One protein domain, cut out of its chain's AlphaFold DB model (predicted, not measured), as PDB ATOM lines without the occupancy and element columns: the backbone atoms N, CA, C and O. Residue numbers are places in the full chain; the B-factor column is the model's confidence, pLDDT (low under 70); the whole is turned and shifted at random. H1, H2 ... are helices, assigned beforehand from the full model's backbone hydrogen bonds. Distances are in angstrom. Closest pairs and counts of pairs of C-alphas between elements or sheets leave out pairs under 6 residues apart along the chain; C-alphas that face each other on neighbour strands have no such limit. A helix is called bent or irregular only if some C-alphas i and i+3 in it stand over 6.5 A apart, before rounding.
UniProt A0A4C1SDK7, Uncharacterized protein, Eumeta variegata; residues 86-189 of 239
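This is residues 86 to 189 of the 239 residues of an uncharacterized protein of Eumeta variegata (UniProt A0A4C1SDK7). One long helix, H3, makes the longest axis, and the bent helix H2 makes an open V with it: its second arm H2b packs beside the first part of H3, while its first arm H2a swings away from H3. The short helix H1 packs on the end of H2a near the bend, and H4 stands crosswise at the far end of H3, its residues 182 to 187 sticking out with the last two printed residues. The printed part has 104 residues with four named helices, H1 to H4 in order along the chain, and no named strand; the class is all helix. The whole is only just extended, close to loose, with a radius of gyration of the C-alphas of 19.7 A and an elongated outline of 59 by 37 by 31 A.

H1, residues 86 to 93, touches H2a, residues 102 to 117, at the latter's residues 112 to 116 alone, the closest C-alphas being those of Leu 88 and Ala 116, 6.6 A apart. They form a helical hairpin, running opposite ways at a tilt of 36 degrees, only just steep. H2, residues 102 to 130, was assigned as one helix by its hydrogen bonds but is bent: C-alphas 117 and 120 are 6.7 A apart, and the arms H2a and H2b, residues 120 to 130, stand at a steep tilt of 54 degrees. H2b and H3, residues 137 to 172, form a second helical hairpin, opposite ways at a shallow tilt of 27 degrees. H3 touches H2b with residues 137 to 151 alone; the closest C-alphas, of Phe 128 and Leu 140, are 5.3 A apart. H2a and H3 are apart. H4, residues 177 to 187, touches residues 166 to 170 of H3 alone, about perpendicular at 79 degrees, with the C-alphas of Val 170 and Pro 178 closest at 6.1 A. The helix packing is mostly crossed, but only just. Every O i to N i+4 pair is within hydrogen-bond range in H1, H2a, H2b and H4; in H3 it is 31 of 32.

H1 begins at C-alpha 86, (113.893, 107.890, 107.374), and is 10.9 A long. H2a measures 22.5 A and H2b 15.6 A. H3 runs 52.8 A from C-alpha 137 at (121.971, 93.559, 133.004). H4, 15.0 A long, ends at C-alpha 187, (129.691, 141.828, 124.163).

The C-alphas farthest apart are those of Pro 135 and Trp 175, 59.4 A. Residues 98 to 104, 152 to 162 and 182 to 189 stand free. The printed part has no cut; the link H3 to H4 is tight, and the other two are short. Mean pLDDT of the printed part is 73.1; 42 residues are under 70, among them 86 to 105 and 131 to 137.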
ATOM      1  N   ALA A  86     115.246 108.397 107.174       59.56
ATOM      2  CA  ALA A  86     113.893 107.890 107.374       59.56
ATOM      3  C   ALA A  86     113.340 108.305 108.745       59.56
ATOM      4  O   ALA A  86     112.187 108.720 108.854       59.56
ATOM      5  N   ALA A  87     114.177 108.273 109.786       61.53
ATOM      6  CA  ALA A  87     113.800 108.756 111.113       61.53
ATOM      7  C   ALA A  87     113.604 110.283 111.159       61.53
ATOM      8  O   ALA A  87     112.770 110.754 111.933       61.53
ATOM      9  N   LEU A  88     114.340 111.056 110.343       58.16
ATOM     10  CA  LEU A  88     114.117 112.503 110.239       58.16
ATOM     11  C   LEU A  88     112.786 112.815 109.551       58.16
ATOM     12  O   LEU A  88     112.043 113.641 110.065       58.16
ATOM     13  N   MET A  89     112.482 112.161 108.428       58.62
ATOM     14  CA  MET A  89     111.236 112.371 107.678       58.62
ATOM     15  C   MET A  89     110.007 112.160 108.571       58.62
ATOM     16  O   MET A  89     109.199 113.066 108.736       58.62
ATOM     17  N   VAL A  90     109.952 111.027 109.278       67.62
ATOM     18  CA  VAL A  90     108.876 110.729 110.241       67.62
ATOM     19  C   VAL A  90     108.805 111.776 111.359       67.62
ATOM     20  O   VAL A  90     107.721 112.161 111.787       67.62
ATOM     21  N   ALA A  91     109.953 112.265 111.839       57.31
ATOM     22  CA  ALA A  91     109.993 113.291 112.874       57.31
ATOM     23  C   ALA A  91     109.599 114.686 112.367       57.31
ATOM     24  O   ALA A  91     109.220 115.508 113.202       57.31
ATOM     25  N   LEU A  92     109.700 114.962 111.058       58.84
ATOM     26  CA  LEU A  92     109.328 116.222 110.403       58.84
ATOM     27  C   LEU A  92     107.850 116.258 109.980       58.84
ATOM     28  O   LEU A  92     107.224 117.308 110.125       58.84
ATOM     29  N   ASP A  93     107.277 115.120 109.591       60.44
ATOM     30  CA  ASP A  93     105.883 115.007 109.134       60.44
ATOM     31  C   ASP A  93     104.840 115.064 110.268       60.44
ATOM     32  O   ASP A  93     103.649 115.209 110.007       60.44
ATOM     33  N   CYS A  94     105.253 114.976 111.539       51.38
ATOM     34  CA  CYS A  94     104.310 114.932 112.664       51.38
ATOM     35  C   CYS A  94     103.573 116.245 112.982       51.38
ATOM     36  O   CYS A  94     102.622 116.178 113.748       51.38
ATOM     37  N   GLU A  95     103.948 117.403 112.430       53.03
ATOM     38  CA  GLU A  95     103.216 118.664 112.647       53.03
ATOM     39  C   GLU A  95     103.503 119.656 111.511       53.03
ATOM     40  O   GLU A  95     104.662 119.962 111.210       53.03
ATOM     41  N   SER A  96     102.438 120.173 110.893       53.91
ATOM     42  CA  SER A  96     102.492 121.322 109.994       53.91
ATOM     43  C   SER A  96     102.894 122.571 110.785       53.91
ATOM     44  O   SER A  96     102.351 122.858 111.848       53.91
ATOM     45  N   PHE A  97     103.875 123.315 110.267       50.69
ATOM     46  CA  PHE A  97     104.384 124.543 110.878       50.69
ATOM     47  C   PHE A  97     103.285 125.609 110.930       50.69
ATOM     48  O   PHE A  97     103.047 126.305 109.944       50.69
ATOM     49  N   ILE A  98     102.641 125.764 112.081       62.88
ATOM     50  CA  ILE A  98     101.792 126.917 112.367       62.88
ATOM     51  C   ILE A  98     102.645 127.924 113.165       62.88
ATOM     52  O   ILE A  98     102.992 127.638 114.305       62.88
ATOM     53  N   ILE A  99     102.935 129.088 112.539       52.47
ATOM     54  CA  ILE A  99     103.310 130.402 113.150       52.47
ATOM     55  C   ILE A  99     104.755 130.522 113.730       52.47
ATOM     56  O   ILE A  99     105.370 129.507 114.032       52.47
ATOM     57  N   GLU A 100     105.442 131.672 113.912       58.88
ATOM     58  CA  GLU A 100     105.561 133.012 113.270       58.88
ATOM     59  C   GLU A 100     106.936 133.632 113.688       58.88
ATOM     60  O   GLU A 100     106.993 134.629 114.385       58.88
ATOM     61  N   SER A 101     108.095 133.058 113.335       65.38
ATOM     62  CA  SER A 101     109.406 133.766 113.369       65.38
ATOM     63  C   SER A 101     110.522 132.871 112.822       65.38
ATOM     64  O   SER A 101     110.489 131.652 112.995       65.38
ATOM     65  N   ALA A 102     111.527 133.443 112.147       67.75
ATOM     66  CA  ALA A 102     112.691 132.699 111.653       67.75
ATOM     67  C   ALA A 102     113.545 132.102 112.793       67.75
ATOM     68  O   ALA A 102     114.108 131.013 112.635       67.75
ATOM     69  N   GLU A 103     113.599 132.778 113.942       68.94
ATOM     70  CA  GLU A 103     114.333 132.338 115.137       68.94
ATOM     71  C   GLU A 103     113.631 131.156 115.817       68.94
ATOM     72  O   GLU A 103     114.249 130.131 116.100       68.94
ATOM     73  N   GLU A 104     112.308 131.229 115.962       63.50
ATOM     74  CA  GLU A 104     111.512 130.156 116.565       63.50
ATOM     75  C   GLU A 104     111.467 128.905 115.669       63.50
ATOM     76  O   GLU A 104     111.552 127.770 116.143       63.50
ATOM     77  N   LYS A 105     111.461 129.098 114.342       66.00
ATOM     78  CA  LYS A 105     111.611 128.009 113.362       66.00
ATOM     79  C   LYS A 105     112.971 127.322 113.463       66.00
ATOM     80  O   LYS A 105     113.033 126.093 113.393       66.00
ATOM     81  N   THR A 106     114.058 128.081 113.626       70.81
ATOM     82  CA  THR A 106     115.404 127.501 113.778       70.81
ATOM     83  C   THR A 106     115.564 126.796 115.118       70.81
ATOM     84  O   THR A 106     116.145 125.710 115.155       70.81
ATOM     85  N   GLU A 107     114.991 127.333 116.195       71.81
ATOM     86  CA  GLU A 107     114.986 126.683 117.504       71.81
ATOM     87  C   GLU A 107     114.175 125.381 117.494       71.81
ATOM     88  O   GLU A 107     114.667 124.343 117.946       71.81
ATOM     89  N   ASN A 108     112.974 125.382 116.911       67.56
ATOM     90  CA  ASN A 108     112.134 124.189 116.818       67.56
ATOM     91  C   ASN A 108     112.774 123.115 115.915       67.56
ATOM     92  O   ASN A 108     112.841 121.938 116.279       67.56
ATOM     93  N   LEU A 109     113.375 123.517 114.790       71.06
ATOM     94  CA  LEU A 109     114.148 122.616 113.934       71.06
ATOM     95  C   LEU A 109     115.351 122.015 114.684       71.06
ATOM     96  O   LEU A 109     115.528 120.796 114.698       71.06
ATOM     97  N   MET A 110     116.139 122.843 115.376       74.62
ATOM     98  CA  MET A 110     117.252 122.387 116.219       74.62
ATOM     99  C   MET A 110     116.772 121.466 117.345       74.62
ATOM    100  O   MET A 110     117.440 120.494 117.687       74.62
ATOM    101  N   LYS A 111     115.593 121.691 117.914       71.56
ATOM    102  CA  LYS A 111     115.021 120.808 118.933       71.56
ATOM    103  C   LYS A 111     114.659 119.437 118.351       71.56
ATOM    104  O   LYS A 111     115.064 118.416 118.914       71.56
ATOM    105  N   ARG A 112     113.979 119.394 117.201       66.31
ATOM    106  CA  ARG A 112     113.545 118.148 116.534       66.31
ATOM    107  C   ARG A 112     114.725 117.291 116.083       66.31
ATOM    108  O   ARG A 112     114.764 116.093 116.362       66.31
ATOM    109  N   VAL A 113     115.744 117.901 115.477       67.69
ATOM    110  CA  VAL A 113     116.953 117.170 115.060       67.69
ATOM    111  C   VAL A 113     117.674 116.581 116.290       67.69
ATOM    112  O   VAL A 113     118.235 115.484 116.211       67.69
ATOM    113  N   THR A 114     117.613 117.248 117.457       70.31
ATOM    114  CA  THR A 114     118.335 116.845 118.685       70.31
ATOM    115  C   THR A 114     117.674 115.598 119.224       70.31
ATOM    116  O   THR A 114     118.335 114.598 119.495       70.31
ATOM    117  N   GLN A 115     116.346 115.632 119.284       65.56
ATOM    118  CA  GLN A 115     115.522 114.506 119.689       65.56
ATOM    119  C   GLN A 115     115.744 113.283 118.791       65.56
ATOM    120  O   GLN A 115     115.888 112.177 119.314       65.56
ATOM    121  N   ALA A 116     115.849 113.469 117.472       66.25
ATOM    122  CA  ALA A 116     116.135 112.381 116.536       66.25
ATOM    123  C   ALA A 116     117.525 111.756 116.774       66.25
ATOM    124  O   ALA A 116     117.666 110.534 116.835       66.25
ATOM    125  N   CYS A 117     118.553 112.584 116.982       61.81
ATOM    126  CA  CYS A 117     119.919 112.123 117.249       61.81
ATOM    127  C   CYS A 117     120.049 111.411 118.608       61.81
ATOM    128  O   CYS A 117     120.725 110.383 118.725       61.81
ATOM    129  N   ASP A 118     119.368 111.919 119.633       66.38
ATOM    130  CA  ASP A 118     119.379 111.340 120.972       66.38
ATOM    131  C   ASP A 118     118.522 110.077 121.075       66.38
ATOM    132  O   ASP A 118     118.785 109.238 121.940       66.38
ATOM    133  N   ALA A 119     117.550 109.871 120.179       70.62
ATOM    134  CA  ALA A 119     116.637 108.731 120.208       70.62
ATOM    135  C   ALA A 119     117.367 107.381 120.314       70.62
ATOM    136  O   ALA A 119     116.951 106.521 121.094       70.62
ATOM    137  N   LYS A 120     118.500 107.192 119.621       68.19
ATOM    138  CA  LYS A 120     119.283 105.940 119.674       68.19
ATOM    139  C   LYS A 120     119.946 105.717 121.040       68.19
ATOM    140  O   LYS A 120     119.877 104.616 121.591       68.19
ATOM    141  N   CYS A 121     120.546 106.761 121.611       66.19
ATOM    142  CA  CYS A 121     121.187 106.714 122.930       66.19
ATOM    143  C   CYS A 121     120.139 106.591 124.053       66.19
ATOM    144  O   CYS A 121     120.275 105.772 124.964       66.19
ATOM    145  N   LEU A 122     119.035 107.333 123.941       70.06
ATOM    146  CA  LEU A 122     117.903 107.308 124.865       70.06
ATOM    147  C   LEU A 122     117.169 105.965 124.839       70.06
ATOM    148  O   LEU A 122     116.812 105.461 125.903       70.06
ATOM    149  N   LYS A 123     116.990 105.341 123.668       73.25
ATOM    150  CA  LYS A 123     116.395 104.000 123.541       73.25
ATOM    151  C   LYS A 123     117.218 102.966 124.307       73.25
ATOM    152  O   LYS A 123     116.664 102.237 125.125       73.25
ATOM    153  N   LYS A 124     118.544 102.960 124.134       71.31
ATOM    154  CA  LYS A 124     119.441 102.052 124.873       71.31
ATOM    155  C   LYS A 124     119.508 102.372 126.368       71.31
ATOM    156  O   LYS A 124     119.480 101.450 127.176       71.31
ATOM    157  N   ARG A 125     119.483 103.652 126.757       71.62
ATOM    158  CA  ARG A 125     119.363 104.071 128.165       71.62
ATOM    159  C   ARG A 125     118.069 103.564 128.807       71.62
ATOM    160  O   ARG A 125     118.116 103.064 129.925       71.62
ATOM    161  N   ARG A 126     116.928 103.675 128.117       74.00
ATOM    162  CA  ARG A 126     115.621 103.195 128.601       74.00
ATOM    163  C   ARG A 126     115.602 101.671 128.752       74.00
ATOM    164  O   ARG A 126     115.120 101.185 129.768       74.00
ATOM    165  N   ILE A 127     116.157 100.933 127.787       68.81
ATOM    166  CA  ILE A 127     116.285  99.465 127.855       68.81
ATOM    167  C   ILE A 127     117.161  99.063 129.047       68.81
ATOM    168  O   ILE A 127     116.757  98.223 129.844       68.81
ATOM    169  N   PHE A 128     118.311  99.718 129.222       64.44
ATOM    170  CA  PHE A 128     119.183  99.509 130.377       64.44
ATOM    171  C   PHE A 128     118.458  99.770 131.711       64.44
ATOM    172  O   PHE A 128     118.491  98.928 132.602       64.44
ATOM    173  N   GLN A 129     117.767 100.906 131.844       69.56
ATOM    174  CA  GLN A 129     117.060 101.271 133.077       69.56
ATOM    175  C   GLN A 129     115.924 100.296 133.420       69.56
ATOM    176  O   GLN A 129     115.724  99.990 134.590       69.56
ATOM    177  N   ARG A 130     115.207  99.778 132.413       72.69
ATOM    178  CA  ARG A 130     114.136  98.783 132.603       72.69
ATOM    179  C   ARG A 130     114.664  97.361 132.839       72.69
ATOM    180  O   ARG A 130     113.975  96.555 133.452       72.69
ATOM    181  N   GLY A 131     115.867  97.051 132.359       61.09
ATOM    182  CA  GLY A 131     116.513  95.740 132.485       61.09
ATOM    183  C   GLY A 131     117.402  95.571 133.719       61.09
ATOM    184  O   GLY A 131     117.994  94.510 133.881       61.09
ATOM    185  N   TYR A 132     117.511  96.580 134.590       56.28
ATOM    186  CA  TYR A 132     118.476  96.595 135.701       56.28
ATOM    187  C   TYR A 132     118.283  95.452 136.719       56.28
ATOM    188  O   TYR A 132     119.249  95.023 137.337       56.28
ATOM    189  N   GLN A 133     117.061  94.919 136.851       58.72
ATOM    190  CA  GLN A 133     116.745  93.778 137.729       58.72
ATOM    191  C   GLN A 133     116.805  92.403 137.029       58.72
ATOM    192  O   GLN A 133     116.489  91.389 137.641       58.72
ATOM    193  N   ARG A 134     117.170  92.338 135.740       64.19
ATOM    194  CA  ARG A 134     117.221  91.084 134.964       64.19
ATOM    195  C   ARG A 134     118.653  90.514 134.956       64.19
ATOM    196  O   ARG A 134     119.606  91.293 134.970       64.19
ATOM    197  N   PRO A 135     118.833  89.184 134.839       61.94
ATOM    198  CA  PRO A 135     120.157  88.552 134.785       61.94
ATOM    199  C   PRO A 135     121.021  89.022 133.599       61.94
ATOM    200  O   PRO A 135     122.242  88.966 133.685       61.94
ATOM    201  N   ASN A 136     120.419  89.575 132.534       64.62
ATOM    202  CA  ASN A 136     121.144  90.136 131.386       64.62
ATOM    203  C   ASN A 136     121.517  91.636 131.527       64.62
ATOM    204  O   ASN A 136     121.585  92.382 130.549       64.62
ATOM    205  N   SER A 137     121.710  92.132 132.752       69.31
ATOM    206  CA  SER A 137     121.971  93.559 133.004       69.31
ATOM    207  C   SER A 137     123.349  94.021 132.505       69.31
ATOM    208  O   SER A 137     123.484  95.151 132.030       69.31
ATOM    209  N   ALA A 138     124.366  93.155 132.553       76.62
ATOM    210  CA  ALA A 138     125.740  93.487 132.173       76.62
ATOM    211  C   ALA A 138     125.897  93.780 130.668       76.62
ATOM    212  O   ALA A 138     126.565  94.749 130.294       76.62
ATOM    213  N   GLU A 139     125.239  92.999 129.809       82.31
ATOM    214  CA  GLU A 139     125.264  93.182 128.355       82.31
ATOM    215  C   GLU A 139     124.582  94.501 127.951       82.31
ATOM    216  O   GLU A 139     125.144  95.312 127.208       82.31
ATOM    217  N   LEU A 140     123.424  94.796 128.554       74.75
ATOM    218  CA  LEU A 140     122.688  96.046 128.337       74.75
ATOM    219  C   LEU A 140     123.479  97.284 128.798       74.75
ATOM    220  O   LEU A 140     123.454  98.331 128.141       74.75
ATOM    221  N   VAL A 141     124.222  97.174 129.908       76.19
ATOM    222  CA  VAL A 141     125.150  98.222 130.372       76.19
ATOM    223  C   VAL A 141     126.262  98.449 129.354       76.19
ATOM    224  O   VAL A 141     126.583  99.604 129.046       76.19
ATOM    225  N   ALA A 142     126.879  97.376 128.855       81.44
ATOM    226  CA  ALA A 142     127.977  97.455 127.899       81.44
ATOM    227  C   ALA A 142     127.526  98.117 126.590       81.44
ATOM    228  O   ALA A 142     128.205  99.018 126.090       81.44
ATOM    229  N   GLU A 143     126.341  97.765 126.093       82.62
ATOM    230  CA  GLU A 143     125.784  98.330 124.866       82.62
ATOM    231  C   GLU A 143     125.433  99.823 125.008       82.62
ATOM    232  O   GLU A 143     125.772 100.644 124.147       82.62
ATOM    233  N   HIS A 144     124.829 100.224 126.132       77.31
ATOM    234  CA  HIS A 144     124.589 101.640 126.426       77.31
ATOM    235  C   HIS A 144     125.905 102.426 126.576       77.31
ATOM    236  O   HIS A 144     126.038 103.535 126.054       77.31
ATOM    237  N   LYS A 145     126.922 101.858 127.238       77.44
ATOM    238  CA  LYS A 145     128.245 102.495 127.348       77.44
ATOM    239  C   LYS A 145     128.922 102.629 125.983       77.44
ATOM    240  O   LYS A 145     129.514 103.674 125.719       77.44
ATOM    241  N   LYS A 146     128.829 101.614 125.118       83.69
ATOM    242  CA  LYS A 146     129.381 101.624 123.754       83.69
ATOM    243  C   LYS A 146     128.741 102.726 122.910       83.69
ATOM    244  O   LYS A 146     129.450 103.613 122.441       83.69
ATOM    245  N   THR A 147     127.414 102.739 122.820       77.25
ATOM    246  CA  THR A 147     126.668 103.751 122.049       77.25
ATOM    247  C   THR A 147     126.921 105.171 122.561       77.25
ATOM    248  O   THR A 147     127.161 106.087 121.775       77.25
ATOM    249  N   ARG A 148     126.989 105.361 123.884       77.50
ATOM    250  CA  ARG A 148     127.357 106.651 124.484       77.50
ATOM    251  C   ARG A 148     128.799 107.062 124.171       77.50
ATOM    252  O   ARG A 148     129.056 108.240 123.928       77.50
ATOM    253  N   ARG A 149     129.757 106.131 124.190       80.12
ATOM    254  CA  ARG A 149     131.157 106.405 123.814       80.12
ATOM    255  C   ARG A 149     131.266 106.796 122.344       80.12
ATOM    256  O   ARG A 149     131.954 107.766 122.045       80.12
ATOM    257  N   GLU A 150     130.570 106.099 121.452       81.81
ATOM    258  CA  GLU A 150     130.523 106.407 120.018       81.81
ATOM    259  C   GLU A 150     129.931 107.798 119.753       81.81
ATOM    260  O   GLU A 150     130.489 108.564 118.962       81.81
ATOM    261  N   LEU A 151     128.855 108.155 120.461       78.38
ATOM    262  CA  LEU A 151     128.254 109.489 120.413       78.38
ATOM    263  C   LEU A 151     129.173 110.564 121.014       78.38
ATOM    264  O   LEU A 151     129.290 111.659 120.484       78.38
ATOM    265  N   ASN A 152     129.901 110.283 122.089       77.19
ATOM    266  CA  ASN A 152     130.836 111.270 122.633       77.19
ATOM    267  C   ASN A 152     132.061 111.464 121.732       77.19
ATOM    268  O   ASN A 152     132.507 112.595 121.538       77.19
ATOM    269  N   LYS A 153     132.597 110.376 121.165       82.88
ATOM    270  CA  LYS A 153     133.691 110.422 120.186       82.88
ATOM    271  C   LYS A 153     133.274 111.256 118.978       82.88
ATOM    272  O   LYS A 153     133.970 112.188 118.605       82.88
ATOM    273  N   ALA A 154     132.074 110.996 118.467       79.56
ATOM    274  CA  ALA A 154     131.456 111.776 117.409       79.56
ATOM    275  C   ALA A 154     131.480 113.288 117.628       79.56
ATOM    276  O   ALA A 154     131.874 114.042 116.742       79.56
ATOM    277  N   ILE A 155     130.988 113.706 118.795       78.31
ATOM    278  CA  ILE A 155     130.828 115.110 119.151       78.31
ATOM    279  C   ILE A 155     132.208 115.750 119.259       78.31
ATOM    280  O   ILE A 155     132.414 116.838 118.732       78.31
ATOM    281  N   LYS A 156     133.174 115.059 119.879       79.69
ATOM    282  CA  LYS A 156     134.562 115.529 119.971       79.69
ATOM    283  C   LYS A 156     135.196 115.713 118.593       79.69
ATOM    284  O   LYS A 156     135.792 116.756 118.348       79.69
ATOM    285  N   ASP A 157     135.028 114.745 117.696       81.12
ATOM    286  CA  ASP A 157     135.568 114.818 116.336       81.12
ATOM    287  C   ASP A 157     134.917 115.962 115.542       81.12
ATOM    288  O   ASP A 157     135.599 116.698 114.834       81.12
ATOM    289  N   SER A 158     133.603 116.158 115.693       82.50
ATOM    290  CA  SER A 158     132.867 117.252 115.048       82.50
ATOM    291  C   SER A 158     133.317 118.623 115.559       82.50
ATOM    292  O   SER A 158     133.654 119.492 114.759       82.50
ATOM    293  N   LYS A 159     133.423 118.789 116.885       81.50
ATOM    294  CA  LYS A 159     133.933 120.018 117.512       81.50
ATOM    295  C   LYS A 159     135.358 120.326 117.067       81.50
ATOM    296  O   LYS A 159     135.656 121.471 116.759       81.50
ATOM    297  N   ARG A 160     136.220 119.307 116.976       83.06
ATOM    298  CA  ARG A 160     137.592 119.466 116.482       83.06
ATOM    299  C   ARG A 160     137.624 119.943 115.031       83.06
ATOM    300  O   ARG A 160     138.420 120.817 114.724       83.06
ATOM    301  N   ARG A 161     136.791 119.376 114.150       86.56
ATOM    302  CA  ARG A 161     136.711 119.816 112.745       86.56
ATOM    303  C   ARG A 161     136.209 121.249 112.634       86.56
ATOM    304  O   ARG A 161     136.891 122.057 112.034       86.56
ATOM    305  N   CYS A 162     135.100 121.569 113.298       85.50
ATOM    306  CA  CYS A 162     134.549 122.925 113.307       85.50
ATOM    307  C   CYS A 162     135.557 123.948 113.863       85.50
ATOM    308  O   CYS A 162     135.687 125.036 113.320       85.50
ATOM    309  N   TRP A 163     136.320 123.589 114.903       83.88
ATOM    310  CA  TRP A 163     137.401 124.435 115.412       83.88
ATOM    311  C   TRP A 163     138.516 124.645 114.383       83.88
ATOM    312  O   TRP A 163     138.952 125.772 114.195       83.88
ATOM    313  N   LYS A 164     138.959 123.582 113.696       90.00
ATOM    314  CA  LYS A 164     139.959 123.700 112.622       90.00
ATOM    315  C   LYS A 164     139.471 124.600 111.488       90.00
ATOM    316  O   LYS A 164     140.192 125.505 111.104       90.00
ATOM    317  N   GLU A 165     138.241 124.386 111.026       90.06
ATOM    318  CA  GLU A 165     137.601 125.215 109.998       90.06
ATOM    319  C   GLU A 165     137.540 126.685 110.434       90.06
ATOM    320  O   GLU A 165     137.850 127.567 109.645       90.06
ATOM    321  N   LEU A 166     137.202 126.954 111.700       85.75
ATOM    322  CA  LEU A 166     137.162 128.315 112.238       85.75
ATOM    323  C   LEU A 166     138.553 128.967 112.265       85.75
ATOM    324  O   LEU A 166     138.665 130.144 111.952       85.75
ATOM    325  N   VAL A 167     139.601 128.220 112.624       87.62
ATOM    326  CA  VAL A 167     140.989 128.717 112.607       87.62
ATOM    327  C   VAL A 167     141.454 128.995 111.176       87.62
ATOM    328  O   VAL A 167     142.016 130.050 110.919       87.62
ATOM    329  N   GLU A 168     141.171 128.097 110.231       89.44
ATOM    330  CA  GLU A 168     141.467 128.318 108.806       89.44
ATOM    331  C   GLU A 168     140.701 129.521 108.230       89.44
ATOM    332  O   GLU A 168     141.179 130.178 107.307       89.44
ATOM    333  N   GLU A 169     139.509 129.814 108.757       90.12
ATOM    334  CA  GLU A 169     138.708 130.979 108.377       90.12
ATOM    335  C   GLU A 169     139.326 132.290 108.890       90.12
ATOM    336  O   GLU A 169     139.290 133.275 108.161       90.12
ATOM    337  N   VAL A 170     139.958 132.301 110.074       90.75
ATOM    338  CA  VAL A 170     140.668 133.487 110.609       90.75
ATOM    339  C   VAL A 170     141.783 133.938 109.669       90.75
ATOM    340  O   VAL A 170     141.918 135.133 109.423       90.75
ATOM    341  N   GLU A 171     142.554 132.994 109.125       83.75
ATOM    342  CA  GLU A 171     143.653 133.293 108.196       83.75
ATOM    343  C   GLU A 171     143.156 133.891 106.869       83.75
ATOM    344  O   GLU A 171     143.885 134.617 106.197       83.75
ATOM    345  N   LYS A 172     141.914 133.587 106.469       90.75
ATOM    346  CA  LYS A 172     141.313 134.076 105.217       90.75
ATOM    347  C   LYS A 172     140.569 135.395 105.400       90.75
ATOM    348  O   LYS A 172     140.673 136.273 104.551       90.75
ATOM    349  N   ASP A 173     139.783 135.499 106.466       89.50
ATOM    350  CA  ASP A 173     138.977 136.669 106.798       89.50
ATOM    351  C   ASP A 173     139.016 136.928 108.316       89.50
ATOM    352  O   ASP A 173     138.225 136.352 109.080       89.50
ATOM    353  N   PRO A 174     139.899 137.834 108.773       84.69
ATOM    354  CA  PRO A 174     140.031 138.143 110.190       84.69
ATOM    355  C   PRO A 174     138.795 138.845 110.776       84.69
ATOM    356  O   PRO A 174     138.641 138.853 111.997       84.69
ATOM    357  N   TRP A 175     137.893 139.397 109.951       87.50
ATOM    358  CA  TRP A 175     136.704 140.148 110.387       87.50
ATOM    359  C   TRP A 175     135.379 139.401 110.159       87.50
ATOM    360  O   TRP A 175     134.300 139.923 110.463       87.50
ATOM    361  N   GLY A 176     135.449 138.161 109.677       87.31
ATOM    362  CA  GLY A 176     134.303 137.327 109.335       87.31
ATOM    363  C   GLY A 176     133.629 136.645 110.528       87.31
ATOM    364  O   GLY A 176     133.370 137.221 111.593       87.31
ATOM    365  N   ARG A 177     133.288 135.366 110.355       85.56
ATOM    366  CA  ARG A 177     132.625 134.558 111.389       85.56
ATOM    367  C   ARG A 177     133.450 134.402 112.675       85.56
ATOM    368  O   ARG A 177     132.832 134.506 113.738       85.56
ATOM    369  N   PRO A 178     134.785 134.200 112.649       86.25
ATOM    370  CA  PRO A 178     135.573 134.098 113.878       86.25
ATOM    371  C   PRO A 178     135.490 135.367 114.731       86.25
ATOM    372  O   PRO A 178     135.218 135.287 115.930       86.25
ATOM    373  N   TYR A 179     135.607 136.540 114.103       83.19
ATOM    374  CA  TYR A 179     135.436 137.829 114.768       83.19
ATOM    375  C   TYR A 179     134.049 137.967 115.397       83.19
ATOM    376  O   TYR A 179     133.940 138.302 116.572       83.19
ATOM    377  N   LYS A 180     132.970 137.630 114.676       85.56
ATOM    378  CA  LYS A 180     131.603 137.672 115.232       85.56
ATOM    379  C   LYS A 180     131.429 136.764 116.452       85.56
ATOM    380  O   LYS A 180     130.748 137.157 117.398       85.56
ATOM    381  N   VAL A 181     132.042 135.577 116.449       85.75
ATOM    382  CA  VAL A 181     132.021 134.639 117.587       85.75
ATOM    383  C   VAL A 181     132.779 135.205 118.789       85.75
ATOM    384  O   VAL A 181     132.280 135.150 119.910       85.75
ATOM    385  N   VAL A 182     133.960 135.789 118.578       83.94
ATOM    386  CA  VAL A 182     134.723 136.442 119.655       83.94
ATOM    387  C   VAL A 182     133.961 137.651 120.195       83.94
ATOM    388  O   VAL A 182     133.781 137.788 121.403       83.94
ATOM    389  N   MET A 183     133.434 138.495 119.309       81.38
ATOM    390  CA  MET A 183     132.701 139.695 119.696       81.38
ATOM    391  C   MET A 183     131.374 139.381 120.384       81.38
ATOM    392  O   MET A 183     130.980 140.144 121.258       81.38
ATOM    393  N   SER A 184     130.682 138.282 120.064       80.50
ATOM    394  CA  SER A 184     129.486 137.877 120.819       80.50
ATOM    395  C   SER A 184     129.838 137.456 122.248       80.50
ATOM    396  O   SER A 184     129.128 137.815 123.190       80.50
ATOM    397  N   HIS A 185     130.973 136.778 122.433       76.62
ATOM    398  CA  HIS A 185     131.485 136.444 123.757       76.62
ATOM    399  C   HIS A 185     131.918 137.685 124.545       76.62
ATOM    400  O   HIS A 185     131.554 137.804 125.714       76.62
ATOM    401  N   LEU A 186     132.605 138.639 123.913       75.75
ATOM    402  CA  LEU A 186     133.030 139.883 124.563       75.75
ATOM    403  C   LEU A 186     131.849 140.815 124.886       75.75
ATOM    404  O   LEU A 186     131.765 141.336 125.994       75.75
ATOM    405  N   LYS A 187     130.882 140.973 123.971       61.28
ATOM    406  CA  LYS A 187     129.691 141.828 124.163       61.28
ATOM    407  C   LYS A 187     128.751 141.345 125.269       61.28
ATOM    408  O   LYS A 187     127.960 142.136 125.773       61.28
ATOM    409  N   SER A 188     128.827 140.073 125.664       57.47
ATOM    410  CA  SER A 188     128.044 139.559 126.796       57.47
ATOM    411  C   SER A 188     128.431 140.207 128.136       57.47
ATOM    412  O   SER A 188     127.623 140.230 129.063       57.47
ATOM    413  N   GLN A 189     129.622 140.812 128.212       54.12
ATOM    414  CA  GLN A 189     130.012 141.747 129.261       54.12
ATOM    415  C   GLN A 189     129.816 143.179 128.758       54.12
ATOM    416  O   GLN A 189     130.777 143.898 128.496       54.12
TER     417      GLN A 189